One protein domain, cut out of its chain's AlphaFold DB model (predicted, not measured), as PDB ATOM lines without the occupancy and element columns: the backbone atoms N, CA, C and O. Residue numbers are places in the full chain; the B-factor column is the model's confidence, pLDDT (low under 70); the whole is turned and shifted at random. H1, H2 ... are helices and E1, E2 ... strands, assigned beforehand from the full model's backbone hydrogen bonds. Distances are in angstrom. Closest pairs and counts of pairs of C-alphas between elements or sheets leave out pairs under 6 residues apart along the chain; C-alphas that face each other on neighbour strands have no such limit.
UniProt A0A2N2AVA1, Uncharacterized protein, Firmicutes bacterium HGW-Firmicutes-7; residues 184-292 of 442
ATOM      1  N   VAL A 184     239.234 181.831 171.561       92.62
ATOM      2  CA  VAL A 184     237.962 181.145 171.401       92.62
ATOM      3  C   VAL A 184     236.930 181.803 172.317       92.62
ATOM      4  O   VAL A 184     237.136 181.852 173.530       92.62
ATOM      5  N   THR A 185     235.793 182.241 171.794       93.56
ATOM      6  CA  THR A 185     234.701 182.823 172.589       93.56
ATOM      7  C   THR A 185     233.386 182.097 172.340       93.56
ATOM      8  O   THR A 185     233.138 181.605 171.242       93.56
ATOM      9  N   GLY A 186     232.544 182.026 173.372       94.56
ATOM     10  CA  GLY A 186     231.231 181.388 173.288       94.56
ATOM     11  C   GLY A 186     230.148 182.271 172.666       94.56
ATOM     12  O   GLY A 186     230.429 183.279 172.025       94.56
ATOM     13  N   ASN A 187     228.891 181.893 172.872       95.06
ATOM     14  CA  ASN A 187     227.711 182.431 172.185       95.06
ATOM     15  C   ASN A 187     227.225 183.815 172.696       95.06
ATOM     16  O   ASN A 187     226.027 184.021 172.896       95.06
ATOM     17  N   PHE A 188     228.112 184.768 172.987       90.06
ATOM     18  CA  PHE A 188     227.712 186.031 173.636       90.06
ATOM     19  C   PHE A 188     226.885 186.965 172.731       90.06
ATOM     20  O   PHE A 188     226.104 187.774 173.232       90.06
ATOM     21  N   ASP A 189     227.039 186.844 171.413       89.12
ATOM     22  CA  ASP A 189     226.381 187.646 170.371       89.12
ATOM     23  C   ASP A 189     225.401 186.825 169.508       89.12
ATOM     24  O   ASP A 189     224.875 187.312 168.508       89.12
ATOM     25  N   GLY A 190     225.138 185.573 169.893       93.94
ATOM     26  CA  GLY A 190     224.252 184.672 169.158       93.94
ATOM     27  C   GLY A 190     224.916 183.893 168.017       93.94
ATOM     28  O   GLY A 190     224.204 183.138 167.340       93.94
ATOM     29  N   GLN A 191     226.235 184.027 167.817       95.31
ATOM     30  CA  GLN A 191     226.990 183.369 166.740       95.31
ATOM     31  C   GLN A 191     227.473 181.940 167.078       95.31
ATOM     32  O   GLN A 191     228.117 181.288 166.251       95.31
ATOM     33  N   GLY A 192     227.129 181.422 168.260       96.44
ATOM     34  CA  GLY A 192     227.445 180.073 168.740       96.44
ATOM     35  C   GLY A 192     228.860 179.952 169.300       96.44
ATOM     36  O   GLY A 192     229.049 179.748 170.496       96.44
ATOM     37  N   ILE A 193     229.852 180.093 168.428       96.19
ATOM     38  CA  ILE A 193     231.275 180.082 168.772       96.19
ATOM     39  C   ILE A 193     232.028 180.955 167.776       96.19
ATOM     40  O   ILE A 193     231.727 180.903 166.580       96.19
ATOM     41  N   SER A 194     233.018 181.691 168.274       95.94
ATOM     42  CA  SER A 194     233.985 182.436 167.468       95.94
ATOM     43  C   SER A 194     235.405 181.994 167.830       95.94
ATOM     44  O   SER A 194     235.692 181.688 168.990       95.94
ATOM     45  N   VAL A 195     236.267 181.864 166.825       95.38
ATOM     46  CA  VAL A 195     237.580 181.217 166.928       95.38
ATOM     47  C   VAL A 195     238.614 182.018 166.147       95.38
ATOM     48  O   VAL A 195     238.382 182.403 165.001       95.38
ATOM     49  N   GLY A 196     239.795 182.191 166.738       93.75
ATOM     50  CA  GLY A 196     240.968 182.698 166.035       93.75
ATOM     51  C   GLY A 196     241.040 184.220 165.924       93.75
ATOM     52  O   GLY A 196     240.216 184.948 166.475       93.75
ATOM     53  N   TYR A 197     242.055 184.711 165.212       91.31
ATOM     54  CA  TYR A 197     242.429 186.132 165.252       91.31
ATOM     55  C   TYR A 197     241.471 187.068 164.498       91.31
ATOM     56  O   TYR A 197     241.483 188.269 164.753       91.31
ATOM     57  N   LEU A 198     240.633 186.533 163.599       93.62
ATOM     58  CA  LEU A 198     239.528 187.266 162.959       93.62
ATOM     59  C   LEU A 198     238.150 186.878 163.512       93.62
ATOM     60  O   LEU A 198     237.138 187.261 162.930       93.62
ATOM     61  N   GLN A 199     238.089 186.111 164.611       93.56
ATOM     62  CA  GLN A 199     236.827 185.657 165.211       93.56
ATOM     63  C   GLN A 199     235.909 184.953 164.194       93.56
ATOM     64  O   GLN A 199     234.703 185.221 164.088       93.56
ATOM     65  N   TRP A 200     236.494 184.014 163.443       95.75
ATOM     66  CA  TRP A 200     235.772 183.120 162.542       95.75
ATOM     67  C   TRP A 200     234.679 182.405 163.331       95.75
ATOM     68  O   TRP A 200     234.967 181.805 164.363       95.75
ATOM     69  N   ASN A 201     233.428 182.441 162.876       96.19
ATOM     70  CA  ASN A 201     232.309 181.987 163.697       96.19
ATOM     71  C   ASN A 201     231.274 181.153 162.943       96.19
ATOM     72  O   ASN A 201     231.063 181.301 161.735       96.19
ATOM     73  N   MET A 202     230.591 180.289 163.697       96.19
ATOM     74  CA  MET A 202     229.590 179.364 163.157       96.19
ATOM     75  C   MET A 202     228.348 180.090 162.637       96.19
ATOM     76  O   MET A 202     227.865 179.789 161.546       96.19
ATOM     77  N   GLY A 203     227.833 181.079 163.369       94.88
ATOM     78  CA  GLY A 203     226.585 181.752 162.990       94.88
ATOM     79  C   GLY A 203     226.656 182.490 161.651       94.88
ATOM     80  O   GLY A 203     225.669 182.557 160.913       94.88
ATOM     81  N   SER A 204     227.819 183.037 161.288       93.50
ATOM     82  CA  SER A 204     228.000 183.728 160.009       93.50
ATOM     83  C   SER A 204     228.354 182.770 158.877       93.50
ATOM     84  O   SER A 204     228.020 183.077 157.733       93.50
ATOM     85  N   GLY A 205     228.877 181.581 159.182       95.69
ATOM     86  CA  GLY A 205     229.336 180.616 158.183       95.69
ATOM     87  C   GLY A 205     230.840 180.684 157.912       95.69
ATOM     88  O   GLY A 205     231.307 180.026 156.987       95.69
ATOM     89  N   THR A 206     231.590 181.502 158.658       96.25
ATOM     90  CA  THR A 206     232.994 181.795 158.350       96.25
ATOM     91  C   THR A 206     233.975 180.805 158.969       96.25
ATOM     92  O   THR A 206     235.079 180.684 158.463       96.25
ATOM     93  N   LEU A 207     233.598 180.072 160.024       97.81
ATOM     94  CA  LEU A 207     234.474 179.072 160.663       97.81
ATOM     95  C   LEU A 207     234.386 177.688 160.004       97.81
ATOM     96  O   LEU A 207     235.351 176.929 159.988       97.81
ATOM     97  N   GLN A 208     233.225 177.358 159.448       97.50
ATOM     98  CA  GLN A 208     232.930 176.083 158.807       97.50
ATOM     99  C   GLN A 208     233.965 175.659 157.762       97.50
ATOM    100  O   GLN A 208     234.434 174.525 157.858       97.50
ATOM    101  N   PRO A 209     234.327 176.498 156.769       97.94
ATOM    102  CA  PRO A 209     235.269 176.069 155.744       97.94
ATOM    103  C   PRO A 209     236.669 175.798 156.313       97.94
ATOM    104  O   PRO A 209     237.302 174.836 155.893       97.94
ATOM    105  N   LEU A 210     237.107 176.544 157.336       98.44
ATOM    106  CA  LEU A 210     238.397 176.314 157.996       98.44
ATOM    107  C   LEU A 210     238.423 174.954 158.708       98.44
ATOM    108  O   LEU A 210     239.379 174.194 158.564       98.44
ATOM    109  N   LEU A 211     237.361 174.626 159.458       98.31
ATOM    110  CA  LEU A 211     237.269 173.333 160.140       98.31
ATOM    111  C   LEU A 211     237.151 172.171 159.147       98.31
ATOM    112  O   LEU A 211     237.786 171.144 159.357       98.31
ATOM    113  N   LYS A 212     236.374 172.331 158.067       98.06
ATOM    114  CA  LYS A 212     236.257 171.320 157.002       98.06
ATOM    115  C   LYS A 212     237.603 171.038 156.351       98.06
ATOM    116  O   LYS A 212     237.967 169.880 156.190       98.06
ATOM    117  N   GLU A 213     238.345 172.085 156.009       98.25
ATOM    118  CA  GLU A 213     239.651 171.942 155.372       98.25
ATOM    119  C   GLU A 213     240.628 171.159 156.257       98.25
ATOM    120  O   GLU A 213     241.259 170.212 155.785       98.25
ATOM    121  N   MET A 214     240.698 171.476 157.553       98.06
ATOM    122  CA  MET A 214     241.557 170.731 158.475       98.06
ATOM    123  C   MET A 214     241.073 169.289 158.693       98.06
ATOM    124  O   MET A 214     241.883 168.368 158.745       98.06
ATOM    125  N   ALA A 215     239.758 169.085 158.810       97.75
ATOM    126  CA  ALA A 215     239.168 167.782 159.113       97.75
ATOM    127  C   ALA A 215     239.244 166.774 157.955       97.75
ATOM    128  O   ALA A 215     239.195 165.569 158.225       97.75
ATOM    129  N   SER A 216     239.329 167.263 156.710       95.50
ATOM    130  CA  SER A 216     239.290 166.457 155.482       95.50
ATOM    131  C   SER A 216     240.618 166.403 154.719       95.50
ATOM    132  O   SER A 216     240.762 165.572 153.827       95.50
ATOM    133  N   SER A 217     241.590 167.268 155.023       95.62
ATOM    134  CA  SER A 217     242.893 167.232 154.351       95.62
ATOM    135  C   SER A 217     243.724 166.027 154.799       95.62
ATOM    136  O   SER A 217     243.946 165.836 155.996       95.62
ATOM    137  N   ALA A 218     244.273 165.274 153.842       94.88
ATOM    138  CA  ALA A 218     245.137 164.124 154.112       94.88
ATOM    139  C   ALA A 218     246.339 164.478 155.009       94.88
ATOM    140  O   ALA A 218     246.699 163.696 155.885       94.88
ATOM    141  N   SER A 219     246.909 165.679 154.849       95.50
ATOM    142  CA  SER A 219     248.066 166.145 155.624       95.50
ATOM    143  C   SER A 219     247.717 166.753 156.990       95.50
ATOM    144  O   SER A 219     248.628 167.056 157.761       95.50
ATOM    145  N   MET A 220     246.430 166.967 157.301       96.75
ATOM    146  CA  MET A 220     245.990 167.697 158.508       96.75
ATOM    147  C   MET A 220     244.946 166.951 159.353       96.75
ATOM    148  O   MET A 220     244.725 167.301 160.513       96.75
ATOM    149  N   GLN A 221     244.310 165.908 158.812       96.81
ATOM    150  CA  GLN A 221     243.234 165.192 159.501       96.81
ATOM    151  C   GLN A 221     243.687 164.485 160.789       96.81
ATOM    152  O   GLN A 221     242.877 164.321 161.704       96.81
ATOM    153  N   SER A 222     244.957 164.073 160.879       97.88
ATOM    154  CA  SER A 222     245.525 163.462 162.086       97.88
ATOM    155  C   SER A 222     245.626 164.476 163.225       97.88
ATOM    156  O   SER A 222     245.167 164.179 164.324       97.88
ATOM    157  N   ASP A 223     246.104 165.695 162.955       98.25
ATOM    158  CA  ASP A 223     246.093 166.806 163.912       98.25
ATOM    159  C   ASP A 223     244.669 167.120 164.381       98.25
ATOM    160  O   ASP A 223     244.424 167.277 165.576       98.25
ATOM    161  N   PHE A 224     243.708 167.174 163.452       98.56
ATOM    162  CA  PHE A 224     242.306 167.416 163.794       98.56
ATOM    163  C   PHE A 224     241.755 166.327 164.728       98.56
ATOM    164  O   PHE A 224     241.094 166.632 165.723       98.56
ATOM    165  N   ASN A 225     242.052 165.056 164.437       98.50
ATOM    166  CA  ASN A 225     241.667 163.931 165.288       98.50
ATOM    167  C   ASN A 225     242.297 164.019 166.675       98.50
ATOM    168  O   ASN A 225     241.603 163.787 167.659       98.50
ATOM    169  N   GLU A 226     243.577 164.375 166.752       98.50
ATOM    170  CA  GLU A 226     244.308 164.483 168.012       98.50
ATOM    171  C   GLU A 226     243.781 165.637 168.879       98.50
ATOM    172  O   GLU A 226     243.500 165.450 170.065       98.50
ATOM    173  N   ILE A 227     243.549 166.810 168.280       98.56
ATOM    174  CA  ILE A 227     242.985 167.987 168.963       98.56
ATOM    175  C   ILE A 227     241.586 167.683 169.521       98.56
ATOM    176  O   ILE A 227     241.255 168.095 170.634       98.56
ATOM    177  N   PHE A 228     240.770 166.944 168.765       98.56
ATOM    178  CA  PHE A 228     239.383 166.621 169.104       98.56
ATOM    179  C   PHE A 228     239.183 165.134 169.470       98.56
ATOM    180  O   PHE A 228     238.132 164.547 169.187       98.56
ATOM    181  N   LYS A 229     240.166 164.510 170.133       98.06
ATOM    182  CA  LYS A 229     240.119 163.079 170.501       98.06
ATOM    183  C   LYS A 229     239.167 162.732 171.648       98.06
ATOM    184  O   LYS A 229     238.827 161.565 171.839       98.06
ATOM    185  N   GLY A 230     238.750 163.727 172.436       97.12
ATOM    186  CA  GLY A 230     237.883 163.530 173.601       97.12
ATOM    187  C   GLY A 230     236.559 162.847 173.245       97.12
ATOM    188  O   GLY A 230     236.004 163.065 172.169       97.12
ATOM    189  N   SER A 231     236.040 162.015 174.150       97.44
ATOM    190  CA  SER A 231     234.720 161.388 173.999       97.44
ATOM    191  C   SER A 231     233.614 162.302 174.524       97.44
ATOM    192  O   SER A 231     233.730 162.854 175.616       97.44
ATOM    193  N   VAL A 232     232.518 162.412 173.779       96.75
ATOM    194  CA  VAL A 232     231.348 163.234 174.114       96.75
ATOM    195  C   VAL A 232     230.052 162.485 173.816       96.75
ATOM    196  O   VAL A 232     230.026 161.558 173.007       96.75
ATOM    197  N   VAL A 233     228.969 162.903 174.471       94.88
ATOM    198  CA  VAL A 233     227.607 162.487 174.124       94.88
ATOM    199  C   VAL A 233     226.928 163.640 173.398       94.88
ATOM    200  O   VAL A 233     226.810 164.731 173.955       94.88
ATOM    201  N   VAL A 234     226.500 163.408 172.161       91.56
ATOM    202  CA  VAL A 234     225.831 164.408 171.312       91.56
ATOM    203  C   VAL A 234     224.546 163.832 170.732       91.56
ATOM    204  O   VAL A 234     224.367 162.616 170.713       91.56
ATOM    205  N   ASN A 235     223.659 164.699 170.251       87.81
ATOM    206  CA  ASN A 235     222.490 164.264 169.497       87.81
ATOM    207  C   ASN A 235     222.873 164.059 168.021       87.81
ATOM    208  O   ASN A 235     223.449 164.953 167.384       87.81
ATOM    209  N   ASP A 236     222.543 162.895 167.471       84.25
ATOM    210  CA  ASP A 236     222.645 162.637 166.035       84.25
ATOM    211  C   ASP A 236     221.626 163.488 165.238       84.25
ATOM    212  O   ASP A 236     220.903 164.326 165.789       84.25
ATOM    213  N   LYS A 237     221.577 163.307 163.914       79.31
ATOM    214  CA  LYS A 237     220.617 164.000 163.034       79.31
ATOM    215  C   LYS A 237     219.144 163.664 163.322       79.31
ATOM    216  O   LYS A 237     218.266 164.431 162.948       79.31
ATOM    217  N   ASN A 238     218.883 162.543 163.992       85.31
ATOM    218  CA  ASN A 238     217.551 162.074 164.368       85.31
ATOM    219  C   ASN A 238     217.185 162.463 165.815       85.31
ATOM    220  O   ASN A 238     216.086 162.163 166.271       85.31
ATOM    221  N   GLY A 239     218.091 163.122 166.547       83.75
ATOM    222  CA  GLY A 239     217.901 163.508 167.944       83.75
ATOM    223  C   GLY A 239     218.301 162.445 168.974       83.75
ATOM    224  O   GLY A 239     218.134 162.685 170.170       83.75
ATOM    225  N   ASN A 240     218.858 161.302 168.560       89.88
ATOM    226  CA  ASN A 240     219.299 160.254 169.481       89.88
ATOM    227  C   ASN A 240     220.634 160.616 170.129       89.88
ATOM    228  O   ASN A 240     221.556 161.088 169.461       89.88
ATOM    229  N   LYS A 241     220.776 160.324 171.424       93.19
ATOM    230  CA  LYS A 241     222.048 160.484 172.134       93.19
ATOM    231  C   LYS A 241     223.026 159.392 171.712       93.19
ATOM    232  O   LYS A 241     222.782 158.215 171.963       93.19
ATOM    233  N   ILE A 242     224.158 159.794 171.148       94.19
ATOM    234  CA  ILE A 242     225.246 158.899 170.755       94.19
ATOM    235  C   ILE A 242     226.533 159.275 171.486       94.19
ATOM    236  O   ILE A 242     226.827 160.457 171.671       94.19
ATOM    237  N   LYS A 243     227.315 158.271 171.892       97.19
ATOM    238  CA  LYS A 243     228.684 158.464 172.382       97.19
ATOM    239  C   LYS A 243     229.640 158.391 171.194       97.19
ATOM    240  O   LYS A 243     229.636 157.403 170.469       97.19
ATOM    241  N   THR A 244     230.450 159.424 170.992       97.25
ATOM    242  CA  THR A 244     231.394 159.522 169.866       97.25
ATOM    243  C   THR A 244     232.602 160.382 170.244       97.25
ATOM    244  O   THR A 244     232.645 160.943 171.341       97.25
ATOM    245  N   THR A 245     233.595 160.499 169.362       98.19
ATOM    246  CA  THR A 245     234.686 161.469 169.531       98.19
ATOM    247  C   THR A 245     234.226 162.869 169.132       98.19
ATOM    248  O   THR A 245     233.359 163.035 168.269       98.19
ATOM    249  N   MET A 246     234.830 163.900 169.718       98.44
ATOM    250  CA  MET A 246     234.561 165.291 169.338       98.44
ATOM    251  C   MET A 246     234.876 165.536 167.856       98.44
ATOM    252  O   MET A 246     234.128 166.250 167.189       98.44
ATOM    253  N   ALA A 247     235.930 164.905 167.327       98.44
ATOM    254  CA  ALA A 247     236.303 164.994 165.918       98.44
ATOM    255  C   ALA A 247     235.179 164.480 165.004       98.44
ATOM    256  O   ALA A 247     234.789 165.157 164.053       98.44
ATOM    257  N   ASN A 248     234.607 163.314 165.322       97.44
ATOM    258  CA  ASN A 248     233.507 162.739 164.549       97.44
ATOM    259  C   ASN A 248     232.219 163.556 164.697       97.44
ATOM    260  O   ASN A 248     231.533 163.781 163.703       97.44
ATOM    261  N   ALA A 249     231.926 164.062 165.898       97.12
ATOM    262  CA  ALA A 249     230.797 164.966 166.115       97.12
ATOM    263  C   ALA A 249     230.914 166.251 165.273       97.12
ATOM    264  O   ALA A 249     229.931 166.677 164.668       97.12
ATOM    265  N   LEU A 250     232.111 166.848 165.185       97.56
ATOM    266  CA  LEU A 250     232.347 168.022 164.339       97.56
ATOM    267  C   LEU A 250     232.218 167.697 162.851       97.56
ATOM    268  O   LEU A 250     231.558 168.449 162.141       97.56
ATOM    269  N   ARG A 251     232.806 166.592 162.371       97.12
ATOM    270  CA  ARG A 251     232.681 166.177 160.961       97.12
ATOM    271  C   ARG A 251     231.226 166.012 160.545       97.12
ATOM    272  O   ARG A 251     230.828 166.552 159.516       97.12
ATOM    273  N   ASP A 252     230.444 165.321 161.368       95.31
ATOM    274  CA  ASP A 252     229.019 165.127 161.125       95.31
ATOM    275  C   ASP A 252     228.279 166.473 161.069       95.31
ATOM    276  O   ASP A 252     227.625 166.781 160.074       95.31
ATOM    277  N   VAL A 253     228.467 167.338 162.073       95.62
ATOM    278  CA  VAL A 253     227.834 168.666 162.119       95.62
ATOM    279  C   VAL A 253     228.213 169.547 160.931       95.62
ATOM    280  O   VAL A 253     227.352 170.242 160.393       95.62
ATOM    281  N   LEU A 254     229.467 169.515 160.481       96.12
ATOM    282  CA  LEU A 254     229.920 170.289 159.323       96.12
ATOM    283  C   LEU A 254     229.224 169.858 158.017       96.12
ATOM    284  O   LEU A 254     229.153 170.658 157.077       96.12
ATOM    285  N   GLY A 255     228.684 168.637 157.961       94.19
ATOM    286  CA  GLY A 255     227.841 168.142 156.869       94.19
ATOM    287  C   GLY A 255     226.366 168.561 156.947       94.19
ATOM    288  O   GLY A 255     225.653 168.430 155.957       94.19
ATOM    289  N   ARG A 256     225.895 169.083 158.090       93.81
ATOM    290  CA  ARG A 256     224.490 169.478 158.312       93.81
ATOM    291  C   ARG A 256     224.182 170.889 157.793       93.81
ATOM    292  O   ARG A 256     225.081 171.621 157.369       93.81
ATOM    293  N   SER A 257     222.916 171.311 157.862       94.62
ATOM    294  CA  SER A 257     222.510 172.674 157.488       94.62
ATOM    295  C   SER A 257     223.119 173.740 158.413       94.62
ATOM    296  O   SER A 257     223.476 173.479 159.563       94.62
ATOM    297  N   LYS A 258     223.186 174.995 157.946       94.50
ATOM    298  CA  LYS A 258     223.707 176.122 158.745       94.50
ATOM    299  C   LYS A 258     222.958 176.315 160.071       94.50
ATOM    300  O   LYS A 258     223.569 176.667 161.077       94.50
ATOM    301  N   SER A 259     221.643 176.082 160.078       95.12
ATOM    302  CA  SER A 259     220.817 176.184 161.287       95.12
ATOM    303  C   SER A 259     221.184 175.108 162.313       95.12
ATOM    304  O   SER A 259     221.336 175.395 163.502       95.12
ATOM    305  N   GLU A 260     221.406 173.877 161.853       94.88
ATOM    306  CA  GLU A 260     221.825 172.764 162.708       94.88
ATOM    307  C   GLU A 260     223.245 172.961 163.240       94.88
ATOM    308  O   GLU A 260     223.493 172.730 164.421       94.88
ATOM    309  N   GLN A 261     224.161 173.470 162.414       95.94
ATOM    310  CA  GLN A 261     225.513 173.827 162.848       95.94
ATOM    311  C   GLN A 261     225.507 174.901 163.933       95.94
ATOM    312  O   GLN A 261     226.208 174.775 164.936       95.94
ATOM    313  N   LEU A 262     224.696 175.949 163.767       96.31
ATOM    314  CA  LEU A 262     224.539 176.979 164.789       96.31
ATOM    315  C   LEU A 262     223.896 176.413 166.062       96.31
ATOM    316  O   LEU A 262     224.292 176.780 167.167       96.31
ATOM    317  N   SER A 263     222.934 175.501 165.921       95.38
ATOM    318  CA  SER A 263     222.299 174.825 167.058       95.38
ATOM    319  C   SER A 263     223.302 173.971 167.835       95.38
ATOM    320  O   SER A 263     223.350 174.058 169.061       95.38
ATOM    321  N   PHE A 264     224.167 173.228 167.142       95.75
ATOM    322  CA  PHE A 264     225.288 172.516 167.755       95.75
ATOM    323  C   PHE A 264     226.277 173.475 168.428       95.75
ATOM    324  O   PHE A 264     226.652 173.286 169.581       95.75
ATOM    325  N   ALA A 265     226.671 174.553 167.747       96.88
ATOM    326  CA  ALA A 265     227.581 175.537 168.321       96.88
ATOM    327  C   ALA A 265     227.016 176.144 169.616       96.88
ATOM    328  O   ALA A 265     227.758 176.398 170.557       96.88
ATOM    329  N   ARG A 266     225.697 176.337 169.704       96.44
ATOM    330  CA  ARG A 266     225.026 176.780 170.934       96.44
ATOM    331  C   ARG A 266     224.960 175.690 172.004       96.44
ATOM    332  O   ARG A 266     225.079 176.024 173.176       96.44
ATOM    333  N   SER A 267     224.802 174.420 171.631       95.19
ATOM    334  CA  SER A 267     224.689 173.321 172.602       95.19
ATOM    335  C   SER A 267     225.987 173.032 173.359       95.19
ATOM    336  O   SER A 267     225.938 172.492 174.460       95.19
ATOM    337  N   ILE A 268     227.140 173.435 172.815       95.88
ATOM    338  CA  ILE A 268     228.442 173.340 173.496       95.88
ATOM    339  C   ILE A 268     228.749 174.548 174.398       95.88
ATOM    340  O   ILE A 268     229.888 174.722 174.832       95.88
ATOM    341  N   ASN A 269     227.760 175.402 174.674       97.56
ATOM    342  CA  ASN A 269     227.869 176.518 175.608       97.56
ATOM    343  C   ASN A 269     227.033 176.276 176.875       97.56
ATOM    344  O   ASN A 269     226.000 175.611 176.845       97.56
ATOM    345  N   ASP A 270     227.460 176.864 177.992       96.81
ATOM    346  CA  ASP A 270     226.688 176.937 179.227       96.81
ATOM    347  C   ASP A 270     225.601 178.027 179.157       96.81
ATOM    348  O   ASP A 270     225.503 178.812 178.209       96.81
ATOM    349  N   LYS A 271     224.800 178.132 180.223       96.00
ATOM    350  CA  LYS A 271     223.764 179.171 180.373       96.00
ATOM    351  C   LYS A 271     224.297 180.612 180.358       96.00
ATOM    352  O   LYS A 271     223.514 181.547 180.216       96.00
ATOM    353  N   ASN A 272     225.603 180.801 180.539       96.12
ATOM    354  CA  ASN A 272     226.275 182.097 180.504       96.12
ATOM    355  C   ASN A 272     226.941 182.362 179.142       96.12
ATOM    356  O   ASN A 272     227.732 183.300 179.036       96.12
ATOM    357  N   ASN A 273     226.631 181.557 178.117       96.19
ATOM    358  CA  ASN A 273     227.228 181.618 176.783       96.19
ATOM    359  C   ASN A 273     228.751 181.403 176.776       96.19
ATOM    360  O   ASN A 273     229.469 182.011 175.978       96.19
ATOM    361  N   ARG A 274     229.261 180.562 177.679       96.12
ATOM    362  CA  ARG A 274     230.665 180.143 177.717       96.12
ATOM    363  C   ARG A 274     230.779 178.723 177.200       96.12
ATOM    364  O   ARG A 274     230.012 177.861 177.605       96.12
ATOM    365  N   ILE A 275     231.764 178.469 176.350       96.75
ATOM    366  CA  ILE A 275     232.030 177.123 175.834       96.75
ATOM    367  C   ILE A 275     232.385 176.210 177.008       96.75
ATOM    368  O   ILE A 275     233.244 176.567 177.818       96.75
ATOM    369  N   VAL A 276     231.730 175.055 177.094       96.81
ATOM    370  CA  VAL A 276     231.977 174.075 178.156       96.81
ATOM    371  C   VAL A 276     233.170 173.186 177.826       96.81
ATOM    372  O   VAL A 276     233.535 173.000 176.664       96.81
ATOM    373  N   GLU A 277     233.773 172.592 178.851       96.75
ATOM    374  CA  GLU A 277     234.732 171.512 178.635       96.75
ATOM    375  C   GLU A 277     234.028 170.232 178.149       96.75
ATOM    376  O   GLU A 277     232.865 170.008 178.496       96.75
ATOM    377  N   PRO A 278     234.695 169.384 177.341       97.06
ATOM    378  CA  PRO A 278     236.082 169.499 176.850       97.06
ATOM    379  C   PRO A 278     236.261 170.375 175.588       97.06
ATOM    380  O   PRO A 278     237.364 170.482 175.049       97.06
ATOM    381  N   TRP A 279     235.189 170.985 175.068       98.00
ATOM    382  CA  TRP A 279     235.230 171.762 173.820       98.00
ATOM    383  C   TRP A 279     236.130 172.985 173.916       98.00
ATOM    384  O   TRP A 279     236.870 173.279 172.974       98.00
ATOM    385  N   LYS A 280     236.089 173.689 175.049       97.12
ATOM    386  CA  LYS A 280     236.896 174.889 175.252       97.12
ATOM    387  C   LYS A 280     238.390 174.579 175.154       97.12
ATOM    388  O   LYS A 280     239.087 175.282 174.419       97.12
ATOM    389  N   ALA A 281     238.869 173.532 175.828       97.25
ATOM    390  CA  ALA A 281     240.259 173.100 175.726       97.25
ATOM    391  C   ALA A 281     240.645 172.720 174.286       97.25
ATOM    392  O   ALA A 281     241.660 173.203 173.785       97.25
ATOM    393  N   ALA A 282     239.819 171.937 173.587       98.31
ATOM    394  CA  ALA A 282     240.122 171.506 172.221       98.31
ATOM    395  C   ALA A 282     240.215 172.682 171.231       98.31
ATOM    396  O   ALA A 282     241.185 172.787 170.482       98.31
ATOM    397  N   PHE A 283     239.273 173.632 171.264       98.00
ATOM    398  CA  PHE A 283     239.362 174.824 170.414       98.00
ATOM    399  C   PHE A 283     240.540 175.734 170.792       98.00
ATOM    400  O   PHE A 283     241.137 176.361 169.916       98.00
ATOM    401  N   ASN A 284     240.909 175.807 172.076       96.25
ATOM    402  CA  ASN A 284     242.113 176.527 172.498       96.25
ATOM    403  C   ASN A 284     243.394 175.866 171.960       96.25
ATOM    404  O   ASN A 284     244.356 176.573 171.663       96.25
ATOM    405  N   SER A 285     243.421 174.536 171.838       97.38
ATOM    406  CA  SER A 285     244.513 173.808 171.182       97.38
ATOM    407  C   SER A 285     244.507 174.028 169.669       97.38
ATOM    408  O   SER A 285     245.563 174.247 169.085       97.38
ATOM    409  N   LEU A 286     243.325 174.062 169.044       97.69
ATOM    410  CA  LEU A 286     243.166 174.308 167.610       97.69
ATOM    411  C   LEU A 286     243.818 175.624 167.170       97.69
ATOM    412  O   LEU A 286     244.591 175.635 166.220       97.69
ATOM    413  N   ILE A 287     243.556 176.729 167.874       94.62
ATOM    414  CA  ILE A 287     244.109 178.044 167.496       94.62
ATOM    415  C   ILE A 287     245.630 178.154 167.672       94.62
ATOM    416  O   ILE A 287     246.216 179.122 167.196       94.62
ATOM    417  N   LYS A 288     246.257 177.191 168.360       93.62
ATOM    418  CA  LYS A 288     247.711 177.096 168.551       93.62
ATOM    419  C   LYS A 288     248.374 176.112 167.585       93.62
ATOM    420  O   LYS A 288     249.593 176.024 167.583       93.62
ATOM    421  N   ASN A 289     247.598 175.342 166.823       96.06
ATOM    422  CA  ASN A 289     248.137 174.396 165.856       96.06
ATOM    423  C   ASN A 289     248.596 175.144 164.595       96.06
ATOM    424  O   ASN A 289     247.801 175.846 163.967       96.06
ATOM    425  N   ASP A 290     249.856 174.956 164.205       94.56
ATOM    426  CA  ASP A 290     250.473 175.690 163.093       94.56
ATOM    427  C   ASP A 290     249.742 175.477 161.759       94.56
ATOM    428  O   ASP A 290     249.566 176.421 160.988       94.56
ATOM    429  N   LYS A 291     249.226 174.269 161.502       96.56
ATOM    430  CA  LYS A 291     248.453 173.980 160.283       96.56
ATOM    431  C   LYS A 291     247.117 174.725 160.283       96.56
ATOM    432  O   LYS A 291     246.698 175.248 159.253       96.56
ATOM    433  N   PHE A 292     246.464 174.855 161.439       96.69
ATOM    434  CA  PHE A 292     245.256 175.676 161.544       96.69
ATOM    435  C   PHE A 292     245.550 177.179 161.434       96.69
ATOM    436  O   PHE A 292     244.738 177.919 160.881       96.69
TER     437      PHE A 292
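What this domain is: This is residues 184 to 292 of the 442 residues of an uncharacterized protein of Firmicutes bacterium HGW-Firmicutes-7 (UniProt A0A2N2AVA1). Five short helices make a compact, mostly crossed cluster: H3 lies nearest the middle with H1 and H4 packed on it, and H2 and H5 pack on each other. A small hairpin of two strands, E1 and E2, sits at one side, and the loops of residues 184 to 207 cover the side away from it. The printed part has 109 residues, with named elements in the order H1, H2, E1, E2, H3, H4, H5; the two strands form an antiparallel sheet. The class is mostly helix, though under half of the residues, 54, are in named elements. The radius of gyration of the C-alphas is 12.7 A, and the spans are 34 by 30 by 24 A.

How they stand to each other: Residues 184 to 207 have no named element, but residues 194 to 195 pair with residues 200 to 201, antiparallel. H1, residues 208 to 216, and H2, residues 221 to 227, touch only at the corner by their tight link, with the C-alphas of Ala 215 and Gln 221 closest at 4.8 A. E1, residues 231 to 235, and E2, residues 241 to 245, form a hairpin, antiparallel at 144 degrees between directions; N 232 and O 244 are 2.8 A apart and N 242 and O 234 are 2.9 A apart, within hydrogen-bond range. H3, residues 246 to 255, follows E2 with no residue between them. H3 touches H1 at a steep tilt of 58 degrees, opposite ways, the closest C-alphas being those of Gln 208 and Leu 254, 6.5 A apart. H3 and H2 only just touch, with 3 pairs of C-alphas within 8 A, the closest those of Ala 247 and Asn 225 at 5.5 A. H4, residues 258 to 267, forms a helical hairpin with H3 at a shallow tilt of 27 degrees, opposite ways; the C-alphas of Val 253 and Gln 261 are closest, 5.7 A apart. H5, residues 279 to 286, touches H2 at a steep tilt of 51 degrees, opposite ways, with the C-alphas of Ile 227 and Ala 282 closest at 5.6 A. H4 and H5 are apart. In H1, H2, H3, H4 and H5 every O i to N i+4 pair is within hydrogen-bond range.

Where its parts are: H1 begins at C-alpha 208, (232.930, 176.083, 158.807), and is 12.0 A long. H3 is 14.4 A long and H4 14.2 A; E1 is 13.3 A and E2 12.9 A. H2 is 9.9 A long, and H5, 10.4 A, ends at C-alpha 286, (243.166, 174.308, 167.610).

The domain as a whole: The C-alphas farthest apart, those of Ala 218 and Asn 272, are 37.1 A apart. The printed part has no cut. The link from H4 to H5, 11 residues, is long. Mean pLDDT of the printed part is 95.5, and no printed residue is under 70.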